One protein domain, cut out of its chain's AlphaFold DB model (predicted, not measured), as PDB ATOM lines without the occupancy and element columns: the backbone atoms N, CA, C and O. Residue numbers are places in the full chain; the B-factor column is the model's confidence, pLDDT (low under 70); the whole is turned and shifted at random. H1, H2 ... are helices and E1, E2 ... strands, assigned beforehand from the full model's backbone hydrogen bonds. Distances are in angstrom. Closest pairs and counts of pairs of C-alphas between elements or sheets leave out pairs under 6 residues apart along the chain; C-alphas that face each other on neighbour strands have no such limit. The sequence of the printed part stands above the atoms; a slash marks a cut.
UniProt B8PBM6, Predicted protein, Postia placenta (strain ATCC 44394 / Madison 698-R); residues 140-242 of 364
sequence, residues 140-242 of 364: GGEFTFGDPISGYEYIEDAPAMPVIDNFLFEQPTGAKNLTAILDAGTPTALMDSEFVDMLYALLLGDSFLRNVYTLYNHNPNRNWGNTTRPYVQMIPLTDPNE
ATOM      1  N   GLY A 140     114.419 133.259 123.593       67.25
ATOM      2  CA  GLY A 140     115.485 132.938 122.654       67.25
ATOM      3  C   GLY A 140     116.088 134.142 121.944       67.25
ATOM      4  O   GLY A 140     115.797 135.298 122.254       67.25
ATOM      5  N   GLY A 141     116.952 133.826 120.989       76.31
ATOM      6  CA  GLY A 141     117.814 134.760 120.280       76.31
ATOM      7  C   GLY A 141     119.277 134.348 120.419       76.31
ATOM      8  O   GLY A 141     119.636 133.621 121.345       76.31
ATOM      9  N   GLU A 142     120.107 134.797 119.490       84.12
ATOM     10  CA  GLU A 142     121.533 134.499 119.453       84.12
ATOM     11  C   GLU A 142     122.327 135.802 119.421       84.12
ATOM     12  O   GLU A 142     121.962 136.760 118.735       84.12
ATOM     13  N   PHE A 143     123.388 135.843 120.219       85.25
ATOM     14  CA  PHE A 143     124.312 136.962 120.299       85.25
ATOM     15  C   PHE A 143     125.723 136.407 120.212       85.25
ATOM     16  O   PHE A 143     126.116 135.598 121.055       85.25
ATOM     17  N   THR A 144     126.462 136.821 119.189       87.19
ATOM     18  CA  THR A 144     127.818 136.324 118.928       87.19
ATOM     19  C   THR A 144     128.824 137.457 118.936       87.19
ATOM     20  O   THR A 144     128.492 138.593 118.606       87.19
ATOM     21  N   PHE A 145     130.067 137.130 119.281       87.00
ATOM     22  CA  PHE A 145     131.233 137.984 119.078       87.00
ATOM     23  C   PHE A 145     132.113 137.375 117.987       87.00
ATOM     24  O   PHE A 145     132.324 136.163 117.972       87.00
ATOM     25  N   GLY A 146     132.664 138.214 117.116       86.69
ATOM     26  CA  GLY A 146     133.458 137.782 115.975       86.69
ATOM     27  C   GLY A 146     132.567 137.350 114.818       86.69
ATOM     28  O   GLY A 146     132.069 138.189 114.074       86.69
ATOM     29  N   ASP A 147     132.376 136.050 114.659       89.06
ATOM     30  CA  ASP A 147     131.761 135.512 113.450       89.06
ATOM     31  C   ASP A 147     130.221 135.610 113.478       89.06
ATOM     32  O   ASP A 147     129.596 135.493 114.549       89.06
ATOM     33  N   PRO A 148     129.580 135.822 112.313       91.50
ATOM     34  CA  PRO A 148     128.143 135.639 112.168       91.50
ATOM     35  C   PRO A 148     127.709 134.208 112.505       91.50
ATOM     36  O   PRO A 148     128.490 133.258 112.444       91.50
ATOM     37  N   ILE A 149     126.430 134.047 112.831       89.50
ATOM     38  CA  ILE A 149     125.832 132.730 113.059       89.50
ATOM     39  C   ILE A 149     125.793 131.937 111.748       89.50
ATOM     40  O   ILE A 149     125.656 132.508 110.659       89.50
ATOM     41  N   SER A 150     125.867 130.609 111.851       90.19
ATOM     42  CA  SER A 150     125.904 129.767 110.657       90.19
ATOM     43  C   SER A 150     124.627 129.898 109.820       90.19
ATOM     44  O   SER A 150     123.515 129.872 110.353       90.19
ATOM     45  N   GLY A 151     124.784 130.033 108.505       89.19
ATOM     46  CA  GLY A 151     123.698 130.258 107.552       89.19
ATOM     47  C   GLY A 151     123.310 131.727 107.361       89.19
ATOM     48  O   GLY A 151     122.460 132.001 106.517       89.19
ATOM     49  N   TYR A 152     123.916 132.658 108.104       91.75
ATOM     50  CA  TYR A 152     123.703 134.103 107.976       91.75
ATOM     51  C   TYR A 152     124.997 134.885 107.697       91.75
ATOM     52  O   TYR A 152     125.029 136.107 107.838       91.75
ATOM     53  N   GLU A 153     126.056 134.210 107.254       94.06
ATOM     54  CA  GLU A 153     127.374 134.791 106.961       94.06
ATOM     55  C   GLU A 153     127.300 135.884 105.880       94.06
ATOM     56  O   GLU A 153     128.049 136.855 105.913       94.06
ATOM     57  N   TYR A 154     126.314 135.791 104.982       92.81
ATOM     58  CA  TYR A 154     126.049 136.779 103.931       92.81
ATOM     59  C   TYR A 154     125.669 138.177 104.454       92.81
ATOM     60  O   TYR A 154     125.558 139.117 103.666       92.81
ATOM     61  N   ILE A 155     125.464 138.351 105.766       94.12
ATOM     62  CA  ILE A 155     125.328 139.682 106.367       94.12
ATOM     63  C   ILE A 155     126.569 140.552 106.129       94.12
ATOM     64  O   ILE A 155     126.431 141.768 106.008       94.12
ATOM     65  N   GLU A 156     127.757 139.951 106.018       91.19
ATOM     66  CA  GLU A 156     129.012 140.677 105.788       91.19
ATOM     67  C   GLU A 156     129.074 141.321 104.395       91.19
ATOM     68  O   GLU A 156     129.774 142.317 104.211       91.19
ATOM     69  N   ASP A 157     128.269 140.834 103.447       92.94
ATOM     70  CA  ASP A 157     128.115 141.414 102.109       92.94
ATOM     71  C   ASP A 157     127.012 142.490 102.042       92.94
ATOM     72  O   ASP A 157     126.849 143.169 101.022       92.94
ATOM     73  N   ALA A 158     126.220 142.663 103.109       91.81
ATOM     74  CA  ALA A 158     125.122 143.622 103.128       91.81
ATOM     75  C   ALA A 158     125.639 145.077 103.116       91.81
ATOM     76  O   ALA A 158     126.770 145.355 103.516       91.81
ATOM     77  N   PRO A 159     124.826 146.066 102.705       90.75
ATOM     78  CA  PRO A 159     125.252 147.463 102.733       90.75
ATOM     79  C   PRO A 159     125.669 147.923 104.140       90.75
ATOM     80  O   PRO A 159     124.874 147.878 105.082       90.75
ATOM     81  N   ALA A 160     126.909 148.399 104.274       86.31
ATOM     82  CA  ALA A 160     127.424 148.946 105.525       86.31
ATOM     83  C   ALA A 160     126.884 150.364 105.765       86.31
ATOM     84  O   ALA A 160     127.108 151.278 104.968       86.31
ATOM     85  N   MET A 161     126.193 150.553 106.888       83.69
ATOM     86  CA  MET A 161     125.671 151.847 107.323       83.69
ATOM     87  C   MET A 161     126.613 152.461 108.362       83.69
ATOM     88  O   MET A 161     126.796 151.879 109.434       83.69
ATOM     89  N   PRO A 162     127.226 153.624 108.081       78.44
ATOM     90  CA  PRO A 162     128.182 154.233 108.993       78.44
ATOM     91  C   PRO A 162     127.503 154.739 110.272       78.44
ATOM     92  O   PRO A 162     126.432 155.348 110.236       78.44
ATOM     93  N   VAL A 163     128.186 154.551 111.400       72.62
ATOM     94  CA  VAL A 163     127.847 155.158 112.691       72.62
ATOM     95  C   VAL A 163     128.420 156.581 112.717       72.62
ATOM     96  O   VAL A 163     129.627 156.793 112.540       72.62
ATOM     97  N   ILE A 164     127.552 157.579 112.885       62.25
ATOM     98  CA  ILE A 164     127.903 159.001 112.790       62.25
ATOM     99  C   ILE A 164     128.420 159.552 114.121       62.25
ATOM    100  O   ILE A 164     129.408 160.280 114.146       62.25
ATOM    101  N   ASP A 165     127.779 159.143 115.206       55.62
ATOM    102  CA  ASP A 165     128.157 159.376 116.597       55.62
ATOM    103  C   ASP A 165     127.839 158.095 117.364       55.62
ATOM    104  O   ASP A 165     127.074 157.285 116.849       55.62
ATOM    105  N   ASN A 166     128.391 157.896 118.566       47.56
ATOM    106  CA  ASN A 166     128.339 156.646 119.355       47.56
ATOM    107  C   ASN A 166     126.947 155.975 119.551       47.56
ATOM    108  O   ASN A 166     126.893 154.936 120.204       47.56
ATOM    109  N   PHE A 167     125.863 156.543 119.006       48.69
ATOM    110  CA  PHE A 167     124.476 156.076 119.032       48.69
ATOM    111  C   PHE A 167     123.659 156.333 117.733       48.69
ATOM    112  O   PHE A 167     122.465 156.064 117.734       48.69
ATOM    113  N   LEU A 168     124.228 156.865 116.637       43.25
ATOM    114  CA  LEU A 168     123.459 157.446 115.511       43.25
ATOM    115  C   LEU A 168     123.907 156.914 114.131       43.25
ATOM    116  O   LEU A 168     125.107 156.835 113.889       43.25
ATOM    117  N   PHE A 169     122.973 156.599 113.217       46.03
ATOM    118  CA  PHE A 169     123.230 156.127 111.829       46.03
ATOM    119  C   PHE A 169     122.809 157.140 110.744       46.03
ATOM    120  O   PHE A 169     121.735 157.713 110.877       46.03
ATOM    121  N   GLU A 170     123.581 157.317 109.651       39.56
ATOM    122  CA  GLU A 170     123.188 158.121 108.460       39.56
ATOM    123  C   GLU A 170     123.069 157.242 107.209       39.56
ATOM    124  O   GLU A 170     123.965 156.449 106.914       39.56
ATOM    125  N   GLN A 171     122.014 157.445 106.415       37.06
ATOM    126  CA  GLN A 171     121.930 156.985 105.024       37.06
ATOM    127  C   GLN A 171     122.287 158.151 104.083       37.06
ATOM    128  O   GLN A 171     121.582 159.163 104.094       37.06
ATOM    129  N   PRO A 172     123.338 158.055 103.248       41.53
ATOM    130  CA  PRO A 172     123.752 159.167 102.409       41.53
ATOM    131  C   PRO A 172     123.081 159.100 101.034       41.53
ATOM    132  O   PRO A 172     123.719 158.697 100.072       41.53
ATOM    133  N   THR A 173     121.831 159.559 100.901       38.16
ATOM    134  CA  THR A 173     121.316 160.031  99.597       38.16
ATOM    135  C   THR A 173     120.185 161.062  99.750       38.16
ATOM    136  O   THR A 173     119.024 160.713  99.934       38.16
ATOM    137  N   GLY A 174     120.509 162.349  99.580       35.66
ATOM    138  CA  GLY A 174     119.689 163.326  98.837       35.66
ATOM    139  C   GLY A 174     118.354 163.851  99.398       35.66
ATOM    140  O   GLY A 174     117.809 164.783  98.810       35.66
ATOM    141  N   ALA A 175     117.828 163.353 100.512       37.47
ATOM    142  CA  ALA A 175     116.644 163.902 101.180       37.47
ATOM    143  C   ALA A 175     116.870 163.851 102.693       37.47
ATOM    144  O   ALA A 175     117.347 162.832 103.169       37.47
ATOM    145  N   LYS A 176     116.585 164.960 103.402       46.94
ATOM    146  CA  LYS A 176     116.786 165.183 104.854       46.94
ATOM    147  C   LYS A 176     117.233 163.927 105.620       46.94
ATOM    148  O   LYS A 176     116.412 163.051 105.867       46.94
ATOM    149  N   ASN A 177     118.514 163.877 105.978       56.69
ATOM    150  CA  ASN A 177     119.146 162.739 106.640       56.69
ATOM    151  C   ASN A 177     118.354 162.320 107.887       56.69
ATOM    152  O   ASN A 177     118.366 163.020 108.900       56.69
ATOM    153  N   LEU A 178     117.641 161.196 107.794       58.50
ATOM    154  CA  LEU A 178     116.985 160.582 108.939       58.50
ATOM    155  C   LEU A 178     118.037 159.790 109.701       58.50
ATOM    156  O   LEU A 178     118.669 158.894 109.139       58.50
ATOM    157  N   THR A 179     118.211 160.126 110.973       66.25
ATOM    158  CA  THR A 179     119.067 159.351 111.862       66.25
ATOM    159  C   THR A 179     118.245 158.242 112.508       66.25
ATOM    160  O   THR A 179     117.059 158.431 112.759       66.25
ATOM    161  N   ALA A 180     118.833 157.081 112.781       71.50
ATOM    162  CA  ALA A 180     118.191 156.053 113.598       71.50
ATOM    163  C   ALA A 180     119.087 155.647 114.771       71.50
ATOM    164  O   ALA A 180     120.311 155.712 114.666       71.50
ATOM    165  N   ILE A 181     118.461 155.228 115.869       73.12
ATOM    166  CA  ILE A 181     119.074 154.579 117.028       73.12
ATOM    167  C   ILE A 181     118.533 153.150 117.040       73.12
ATOM    168  O   ILE A 181     117.320 152.962 117.056       73.12
ATOM    169  N   LEU A 182     119.415 152.154 117.014       78.44
ATOM    170  CA  LEU A 182     119.032 150.754 117.192       78.44
ATOM    171  C   LEU A 182     119.142 150.421 118.679       78.44
ATOM    172  O   LEU A 182     120.243 150.473 119.229       78.44
ATOM    173  N   ASP A 183     118.021 150.107 119.324       76.25
ATOM    174  CA  ASP A 183     117.964 149.932 120.776       76.25
ATOM    175  C   ASP A 183     117.289 148.618 121.196       76.25
ATOM    176  O   ASP A 183     116.067 148.494 121.208       76.25
ATOM    177  N   ALA A 184     118.096 147.636 121.595       74.12
ATOM    178  CA  ALA A 184     117.635 146.370 122.154       74.12
ATOM    179  C   ALA A 184     116.975 146.506 123.542       74.12
ATOM    180  O   ALA A 184     116.210 145.626 123.935       74.12
ATOM    181  N   GLY A 185     117.261 147.591 124.271       70.44
ATOM    182  CA  GLY A 185     116.701 147.887 125.589       70.44
ATOM    183  C   GLY A 185     115.321 148.549 125.537       70.44
ATOM    184  O   GLY A 185     114.605 148.542 126.539       70.44
ATOM    185  N   THR A 186     114.910 149.071 124.377       67.38
ATOM    186  CA  THR A 186     113.589 149.687 124.195       67.38
ATOM    187  C   THR A 186     112.612 148.692 123.546       67.38
ATOM    188  O   THR A 186     112.855 148.237 122.430       67.38
ATOM    189  N   PRO A 187     111.461 148.380 124.177       59.31
ATOM    190  CA  PRO A 187     110.516 147.362 123.695       59.31
ATOM    191  C   PRO A 187     109.668 147.790 122.480       59.31
ATOM    192  O   PRO A 187     108.882 147.016 121.933       59.31
ATOM    193  N   THR A 188     109.731 149.054 122.073       58.97
ATOM    194  CA  THR A 188     108.923 149.583 120.971       58.97
ATOM    195  C   THR A 188     109.756 150.469 120.061       58.97
ATOM    196  O   THR A 188     110.687 151.145 120.486       58.97
ATOM    197  N   ALA A 189     109.423 150.478 118.771       56.25
ATOM    198  CA  ALA A 189     109.912 151.532 117.897       56.25
ATOM    199  C   ALA A 189     109.136 152.815 118.220       56.25
ATOM    200  O   ALA A 189     107.904 152.819 118.165       56.25
ATOM    201  N   LEU A 190     109.845 153.884 118.579       56.97
ATOM    202  CA  LEU A 190     109.250 155.152 118.985       56.97
ATOM    203  C   LEU A 190     109.658 156.264 118.017       56.97
ATOM    204  O   LEU A 190     110.834 156.486 117.727       56.97
ATOM    205  N   MET A 191     108.647 156.990 117.547       50.88
ATOM    206  CA  MET A 191     108.784 158.310 116.937       50.88
ATOM    207  C   MET A 191     108.146 159.305 117.902       50.88
ATOM    208  O   MET A 191     106.978 159.654 117.756       50.88
ATOM    209  N   ASP A 192     108.877 159.686 118.946       49.22
ATOM    210  CA  ASP A 192     108.404 160.718 119.865       49.22
ATOM    211  C   ASP A 192     108.707 162.107 119.286       49.22
ATOM    212  O   ASP A 192     109.810 162.368 118.804       49.22
ATOM    213  N   SER A 193     107.723 163.004 119.348       50.03
ATOM    214  CA  SER A 193     107.868 164.416 118.991       50.03
ATOM    215  C   SER A 193     109.025 165.108 119.721       50.03
ATOM    216  O   SER A 193     109.720 165.901 119.094       50.03
ATOM    217  N   GLU A 194     109.316 164.759 120.985       50.59
ATOM    218  CA  GLU A 194     110.475 165.321 121.706       50.59
ATOM    219  C   GLU A 194     111.825 164.786 121.179       50.59
ATOM    220  O   GLU A 194     112.808 165.529 121.129       50.59
ATOM    221  N   PHE A 195     111.888 163.527 120.724       47.53
ATOM    222  CA  PHE A 195     113.092 162.936 120.111       47.53
ATOM    223  C   PHE A 195     113.341 163.463 118.689       47.53
ATOM    224  O   PHE A 195     114.488 163.690 118.293       47.53
ATOM    225  N   VAL A 196     112.270 163.691 117.926       49.41
ATOM    226  CA  VAL A 196     112.329 164.249 116.568       49.41
ATOM    227  C   VAL A 196     112.747 165.722 116.595       49.41
ATOM    228  O   VAL A 196     113.582 166.107 115.775       49.41
ATOM    229  N   ASP A 197     112.259 166.515 117.556       44.53
ATOM    230  CA  ASP A 197     112.597 167.943 117.664       44.53
ATOM    231  C   ASP A 197     114.019 168.200 118.193       44.53
ATOM    232  O   ASP A 197     114.607 169.238 117.879       44.53
ATOM    233  N   MET A 198     114.606 167.267 118.955       45.72
ATOM    234  CA  MET A 198     115.956 167.433 119.514       45.72
ATOM    235  C   MET A 198     117.070 166.772 118.677       45.72
ATOM    236  O   MET A 198     118.203 167.251 118.713       45.72
ATOM    237  N   LEU A 199     116.786 165.692 117.930       50.16
ATOM    238  CA  LEU A 199     117.817 164.872 117.261       50.16
ATOM    239  C   LEU A 199     117.512 164.455 115.808       50.16
ATOM    240  O   LEU A 199     118.390 163.863 115.183       50.16
ATOM    241  N   TYR A 200     116.319 164.717 115.249       54.44
ATOM    242  CA  TYR A 200     115.888 164.130 113.962       54.44
ATOM    243  C   TYR A 200     116.154 162.605 113.875       54.44
ATOM    244  O   TYR A 200     116.531 162.086 112.819       54.44
ATOM    245  N   ALA A 201     115.989 161.888 114.995       59.81
ATOM    246  CA  ALA A 201     116.355 160.481 115.124       59.81
ATOM    247  C   ALA A 201     115.141 159.577 115.401       59.81
ATOM    248  O   ALA A 201     114.298 159.887 116.238       59.81
ATOM    249  N   LEU A 202     115.070 158.443 114.702       69.00
ATOM    250  CA  LEU A 202     114.109 157.361 114.903       69.00
ATOM    251  C   LEU A 202     114.668 156.349 115.909       69.00
ATOM    252  O   LEU A 202     115.752 155.816 115.688       69.00
ATOM    253  N   LEU A 203     113.930 156.028 116.972       72.06
ATOM    254  CA  LEU A 203     114.310 154.957 117.895       72.06
ATOM    255  C   LEU A 203     113.704 153.633 117.414       72.06
ATOM    256  O   LEU A 203     112.488 153.442 117.440       72.06
ATOM    257  N   LEU A 204     114.553 152.723 116.947       78.50
ATOM    258  CA  LEU A 204     114.196 151.393 116.467       78.50
ATOM    259  C   LEU A 204     114.451 150.363 117.572       78.50
ATOM    260  O   LEU A 204     115.570 149.882 117.739       78.50
ATOM    261  N   GLY A 205     113.390 150.055 118.318       74.31
ATOM    262  CA  GLY A 205     113.417 149.125 119.446       74.31
ATOM    263  C   GLY A 205     113.476 147.639 119.068       74.31
ATOM    264  O   GLY A 205     113.551 147.266 117.890       74.31
ATOM    265  N   ASP A 206     113.324 146.772 120.068       73.00
ATOM    266  CA  ASP A 206     113.334 145.309 119.933       73.00
ATOM    267  C   ASP A 206     112.317 144.796 118.893       73.00
ATOM    268  O   ASP A 206     112.587 143.844 118.168       73.00
ATOM    269  N   SER A 207     111.168 145.460 118.749       77.31
ATOM    270  CA  SER A 207     110.120 145.111 117.790       77.31
ATOM    271  C   SER A 207     110.619 145.220 116.349       77.31
ATOM    272  O   SER A 207     110.277 144.386 115.512       77.31
ATOM    273  N   PHE A 208     111.460 146.216 116.053       84.19
ATOM    274  CA  PHE A 208     112.156 146.295 114.772       84.19
ATOM    275  C   PHE A 208     113.277 145.253 114.704       84.19
ATOM    276  O   PHE A 208     113.355 144.516 113.725       84.19
ATOM    277  N   LEU A 209     114.095 145.139 115.755       85.88
ATOM    278  CA  LEU A 209     115.253 144.237 115.790       85.88
ATOM    279  C   LEU A 209     114.879 142.747 115.706       85.88
ATOM    280  O   LEU A 209     115.650 141.947 115.195       85.88
ATOM    281  N   ARG A 210     113.658 142.361 116.086       83.94
ATOM    282  CA  ARG A 210     113.072 141.029 115.828       83.94
ATOM    283  C   ARG A 210     112.845 140.735 114.353       83.94
ATOM    284  O   ARG A 210     112.511 139.604 114.009       83.94
ATOM    285  N   ASN A 211     112.961 141.735 113.484       87.06
ATOM    286  CA  ASN A 211     112.738 141.594 112.055       87.06
ATOM    287  C   ASN A 211     113.993 141.663 111.196       87.06
ATOM    288  O   ASN A 211     113.904 141.498 109.976       87.06
ATOM    289  N   VAL A 212     115.146 141.856 111.821       91.06
ATOM    290  CA  VAL A 212     116.428 141.970 111.143       91.06
ATOM    291  C   VAL A 212     117.469 141.138 111.877       91.06
ATOM    292  O   VAL A 212     117.470 141.075 113.102       91.06
ATOM    293  N   TYR A 213     118.372 140.509 111.134       93.19
ATOM    294  CA  TYR A 213     119.638 140.077 111.707       93.19
ATOM    295  C   TYR A 213     120.611 141.239 111.573       93.19
ATOM    296  O   TYR A 213     120.678 141.876 110.517       93.19
ATOM    297  N   THR A 214     121.293 141.564 112.667       91.88
ATOM    298  CA  THR A 214     122.108 142.778 112.761       91.88
ATOM    299  C   THR A 214     123.542 142.427 113.109       91.88
ATOM    300  O   THR A 214     123.784 141.602 113.988       91.88
ATOM    301  N   LEU A 215     124.485 143.070 112.426       91.81
ATOM    302  CA  LEU A 215     125.915 143.003 112.697       91.81
ATOM    303  C   LEU A 215     126.395 144.406 113.028       91.81
ATOM    304  O   LEU A 215     126.153 145.347 112.275       91.81
ATOM    305  N   TYR A 216     127.096 144.533 114.145       88.50
ATOM    306  CA  TYR A 216     127.711 145.770 114.594       88.50
ATOM    307  C   TYR A 216     129.219 145.597 114.569       88.50
ATOM    308  O   TYR A 216     129.763 144.785 115.314       88.50
ATOM    309  N   ASN A 217     129.902 146.386 113.747       88.12
ATOM    310  CA  ASN A 217     131.353 146.392 113.683       88.12
ATOM    311  C   ASN A 217     131.900 147.618 114.422       88.12
ATOM    312  O   ASN A 217     131.596 148.766 114.085       88.12
ATOM    313  N   HIS A 218     132.714 147.375 115.447       76.94
ATOM    314  CA  HIS A 218     133.283 148.418 116.296       76.94
ATOM    315  C   HIS A 218     134.473 149.139 115.691       76.94
ATOM    316  O   HIS A 218     134.794 150.222 116.177       76.94
ATOM    317  N   ASN A 219     135.140 148.523 114.714       72.88
ATOM    318  CA  ASN A 219     136.413 148.940 114.140       72.88
ATOM    319  C   ASN A 219     137.300 149.766 115.109       72.88
ATOM    320  O   ASN A 219     137.450 150.980 114.947       72.88
ATOM    321  N   PRO A 220     137.862 149.140 116.160       57.31
ATOM    322  CA  PRO A 220     138.443 149.829 117.310       57.31
ATOM    323  C   PRO A 220     139.731 150.607 117.004       57.31
ATOM    324  O   PRO A 220     140.242 151.288 117.892       57.31
ATOM    325  N   ASN A 221     140.272 150.546 115.780       50.53
ATOM    326  CA  ASN A 221     141.616 151.032 115.490       50.53
ATOM    327  C   ASN A 221     141.674 152.083 114.382       50.53
ATOM    328  O   ASN A 221     141.699 151.781 113.194       50.53
ATOM    329  N   ARG A 222     141.895 153.329 114.814       48.25
ATOM    330  CA  ARG A 222     142.397 154.446 113.994       48.25
ATOM    331  C   ARG A 222     143.857 154.255 113.529       48.25
ATOM    332  O   ARG A 222     144.359 155.085 112.778       48.25
ATOM    333  N   ASN A 223     144.544 153.200 113.988       41.91
ATOM    334  CA  ASN A 223     146.009 153.057 113.928       41.91
ATOM    335  C   ASN A 223     146.547 151.959 112.982       41.91
ATOM    336  O   ASN A 223     147.731 151.644 113.046       41.91
ATOM    337  N   TRP A 224     145.746 151.421 112.055       41.91
ATOM    338  CA  TRP A 224     146.238 150.489 111.015       41.91
ATOM    339  C   TRP A 224     145.949 150.950 109.591       41.91
ATOM    340  O   TRP A 224     145.561 150.154 108.744       41.91
ATOM    341  N   GLY A 225     146.034 152.255 109.321       42.06
ATOM    342  CA  GLY A 225     145.665 152.797 108.004       42.06
ATOM    343  C   GLY A 225     144.198 152.546 107.611       42.06
ATOM    344  O   GLY A 225     143.776 152.957 106.536       42.06
ATOM    345  N   ASN A 226     143.413 151.906 108.483       47.59
ATOM    346  CA  ASN A 226     142.001 151.645 108.311       47.59
ATOM    347  C   ASN A 226     141.225 152.860 108.824       47.59
ATOM    348  O   ASN A 226     141.072 153.076 110.023       47.59
ATOM    349  N   THR A 227     140.773 153.689 107.890       50.22
ATOM    350  CA  THR A 227     139.990 154.904 108.148       50.22
ATOM    351  C   THR A 227     138.490 154.630 108.274       50.22
ATOM    352  O   THR A 227     137.697 155.572 108.315       50.22
ATOM    353  N   THR A 228     138.072 153.362 108.270       62.94
ATOM    354  CA  THR A 228     136.657 152.994 108.200       62.94
ATOM    355  C   THR A 228     135.983 153.268 109.542       62.94
ATOM    356  O   THR A 228     136.455 152.846 110.594       62.94
ATOM    357  N   ARG A 229     134.883 154.019 109.535       72.00
ATOM    358  CA  ARG A 229     134.093 154.288 110.746       72.00
ATOM    359  C   ARG A 229     133.467 152.981 111.258       72.00
ATOM    360  O   ARG A 229     133.283 152.072 110.447       72.00
ATOM    361  N   PRO A 230     133.099 152.882 112.549       80.38
ATOM    362  CA  PRO A 230     132.192 151.831 112.994       80.38
ATOM    363  C   PRO A 230     130.940 151.828 112.110       80.38
ATOM    364  O   PRO A 230     130.508 152.883 111.633       80.38
ATOM    365  N   TYR A 231     130.376 150.653 111.872       83.38
ATOM    366  CA  TYR A 231     129.234 150.498 110.979       83.38
ATOM    367  C   TYR A 231     128.297 149.402 111.470       83.38
ATOM    368  O   TYR A 231     128.668 148.561 112.291       83.38
ATOM    369  N   VAL A 232     127.078 149.422 110.941       87.50
ATOM    370  CA  VAL A 232     126.106 148.344 111.100       87.50
ATOM    371  C   VAL A 232     125.688 147.814 109.743       87.50
ATOM    372  O   VAL A 232     125.498 148.573 108.794       87.50
ATOM    373  N   GLN A 233     125.522 146.502 109.673       91.62
ATOM    374  CA  GLN A 233     124.892 145.802 108.565       91.62
ATOM    375  C   GLN A 233     123.610 145.149 109.068       91.62
ATOM    376  O   GLN A 233     123.514 144.726 110.222       91.62
ATOM    377  N   MET A 234     122.600 145.104 108.204       93.81
ATOM    378  CA  MET A 234     121.320 144.486 108.517       93.81
ATOM    379  C   MET A 234     120.823 143.700 107.319       93.81
ATOM    380  O   MET A 234     120.910 144.168 106.183       93.81
ATOM    381  N   ILE A 235     120.231 142.547 107.592       92.88
ATOM    382  CA  ILE A 235     119.492 141.769 106.603       92.88
ATOM    383  C   ILE A 235     118.076 141.498 107.129       92.88
ATOM    384  O   ILE A 235     117.899 141.239 108.323       92.88
ATOM    385  N   PRO A 236     117.046 141.586 106.272       91.69
ATOM    386  CA  PRO A 236     115.676 141.316 106.681       91.69
ATOM    387  C   PRO A 236     115.482 139.825 106.969       91.69
ATOM    388  O   PRO A 236     115.918 138.970 106.203       91.69
ATOM    389  N   LEU A 237     114.766 139.525 108.052       87.69
ATOM    390  CA  LEU A 237     114.306 138.172 108.399       87.69
ATOM    391  C   LEU A 237     112.848 137.933 107.984       87.69
ATOM    392  O   LEU A 237     112.295 136.855 108.190       87.69
ATOM    393  N   THR A 238     112.162 138.964 107.490       82.88
ATOM    394  CA  THR A 238     110.797 138.852 106.963       82.88
ATOM    395  C   THR A 238     110.851 138.621 105.465       82.88
ATOM    396  O   THR A 238     111.361 139.482 104.752       82.88
ATOM    397  N   ASP A 239     110.246 137.537 104.982       82.38
ATOM    398  CA  ASP A 239     109.824 137.461 103.584       82.38
ATOM    399  C   ASP A 239     108.537 138.299 103.415       82.38
ATOM    400  O   ASP A 239     107.517 137.987 104.041       82.38
ATOM    401  N   PRO A 240     108.547 139.378 102.606       80.00
ATOM    402  CA  PRO A 240     107.374 140.229 102.418       80.00
ATOM    403  C   PRO A 240     106.165 139.499 101.817       80.00
ATOM    404  O   PRO A 240     105.028 139.826 102.157       80.00
ATOM    405  N   ASN A 241     106.391 138.520 100.938       83.88
ATOM    406  CA  ASN A 241     105.323 137.774 100.277       83.88
ATOM    407  C   ASN A 241     104.655 136.812 101.256       83.88
ATOM    408  O   ASN A 241     103.428 136.729 101.303       83.88
ATOM    409  N   GLU A 242     105.457 136.125 102.070       80.12
ATOM    410  CA  GLU A 242     104.946 135.252 103.124       80.12
ATOM    411  C   GLU A 242     104.218 136.059 104.205       80.12
ATOM    412  O   GLU A 242     103.112 135.700 104.612       80.12
TER     413      GLU A 242
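Overview. This is residues 140 to 242 of the 364 residues of the protein "Predicted protein" of Postia placenta (strain ATCC 44394 / Madison 698-R) (UniProt B8PBM6). A twisted hairpin of two strands, E5 and E6, runs through the middle, with E2 pairing beside one end of E6; H1 and E1 lie to one side of it, and to the other lies a small lobe in which the parallel strands E3 and E4 have H2 at one end. The chain is rich in loops: of the 103 residues printed, 46 are in named elements, mixed helices and strands, in the order E1, H1, E2, E3, H2, E4, H3, E5, E6. The larger sheet has the order E2, E6, E5 and is antiparallel. The whole is only just compact, close to loose, with a radius of gyration of the C-alphas of 14.9 A and spans of 41 by 39 by 27 A.

Arrangement. The larger sheet, strongly twisted, has E6, residues 231 to 236, as its inner strand. E5, residues 212 to 217, forms a hairpin with E6, antiparallel at 164 degrees; N 215 and O 233 are 2.9 A apart, within hydrogen-bond range. E2, residues 161 to 165, is antiparallel to E6 at 135 degrees, with N 161 and O 232 2.8 A apart. Residues 163 to 165 of E2 also pair, antiparallel, with residues 168 to 169. H1, residues 153 to 157, is on this sheet over E6 at a height of 8.5 A; the closest C-alphas of H1 and E6, those of Ile 155 and Ile 235, are 6.2 A apart. E1, residues 141 to 145, pairs with no named strand and is near E5. E3, residues 179 to 182, and E4, residues 201 to 204, are parallel at 26 degrees, with N 202 and O 179 2.8 A apart. With H2, residues 193 to 199, they make a strand-helix-strand unit, two parallel neighbour strands with a helix between, whose crossover is right-handed. The closest C-alphas of H2 and E4 are those of Phe 195 and Ala 201, 6.4 A apart. E3 and E4 are apart from E5 and E6. H3, residues 206 to 209, is not on the larger sheet; its closest C-alpha pair with E3 is Leu 209 and Leu 182, 7.7 A. In H2 every O i to N i+4 pair is within hydrogen-bond range; H1 has 0 of 1, but 2 of 2 O i to N i+3 pairs; H3 is too short for an O i to N i+4 pair.

Along the chain. E1 begins at C-alpha 141, (117.814, 134.760, 120.280), and measures 13.9 A. H1 measures 8.2 A, E2 12.2 A, E3 10.1 A, H2 10.1 A, E4 9.4 A, H3 4.7 A and E5 15.8 A. E6, 16.9 A, ends at C-alpha 236, (115.676, 141.316, 106.681).

Size, cuts and confidence. The C-alphas farthest apart, those of Asn 223 and Glu 242, are 46.0 A apart. The printed part has no cut. The long links are E2 to E3, residues 166 to 178, and E5 to E6, residues 218 to 230. Mean pLDDT of the printed part is 70.4; residues under 70 are 140, 164 to 179, 186 to 202 and 220 to 228.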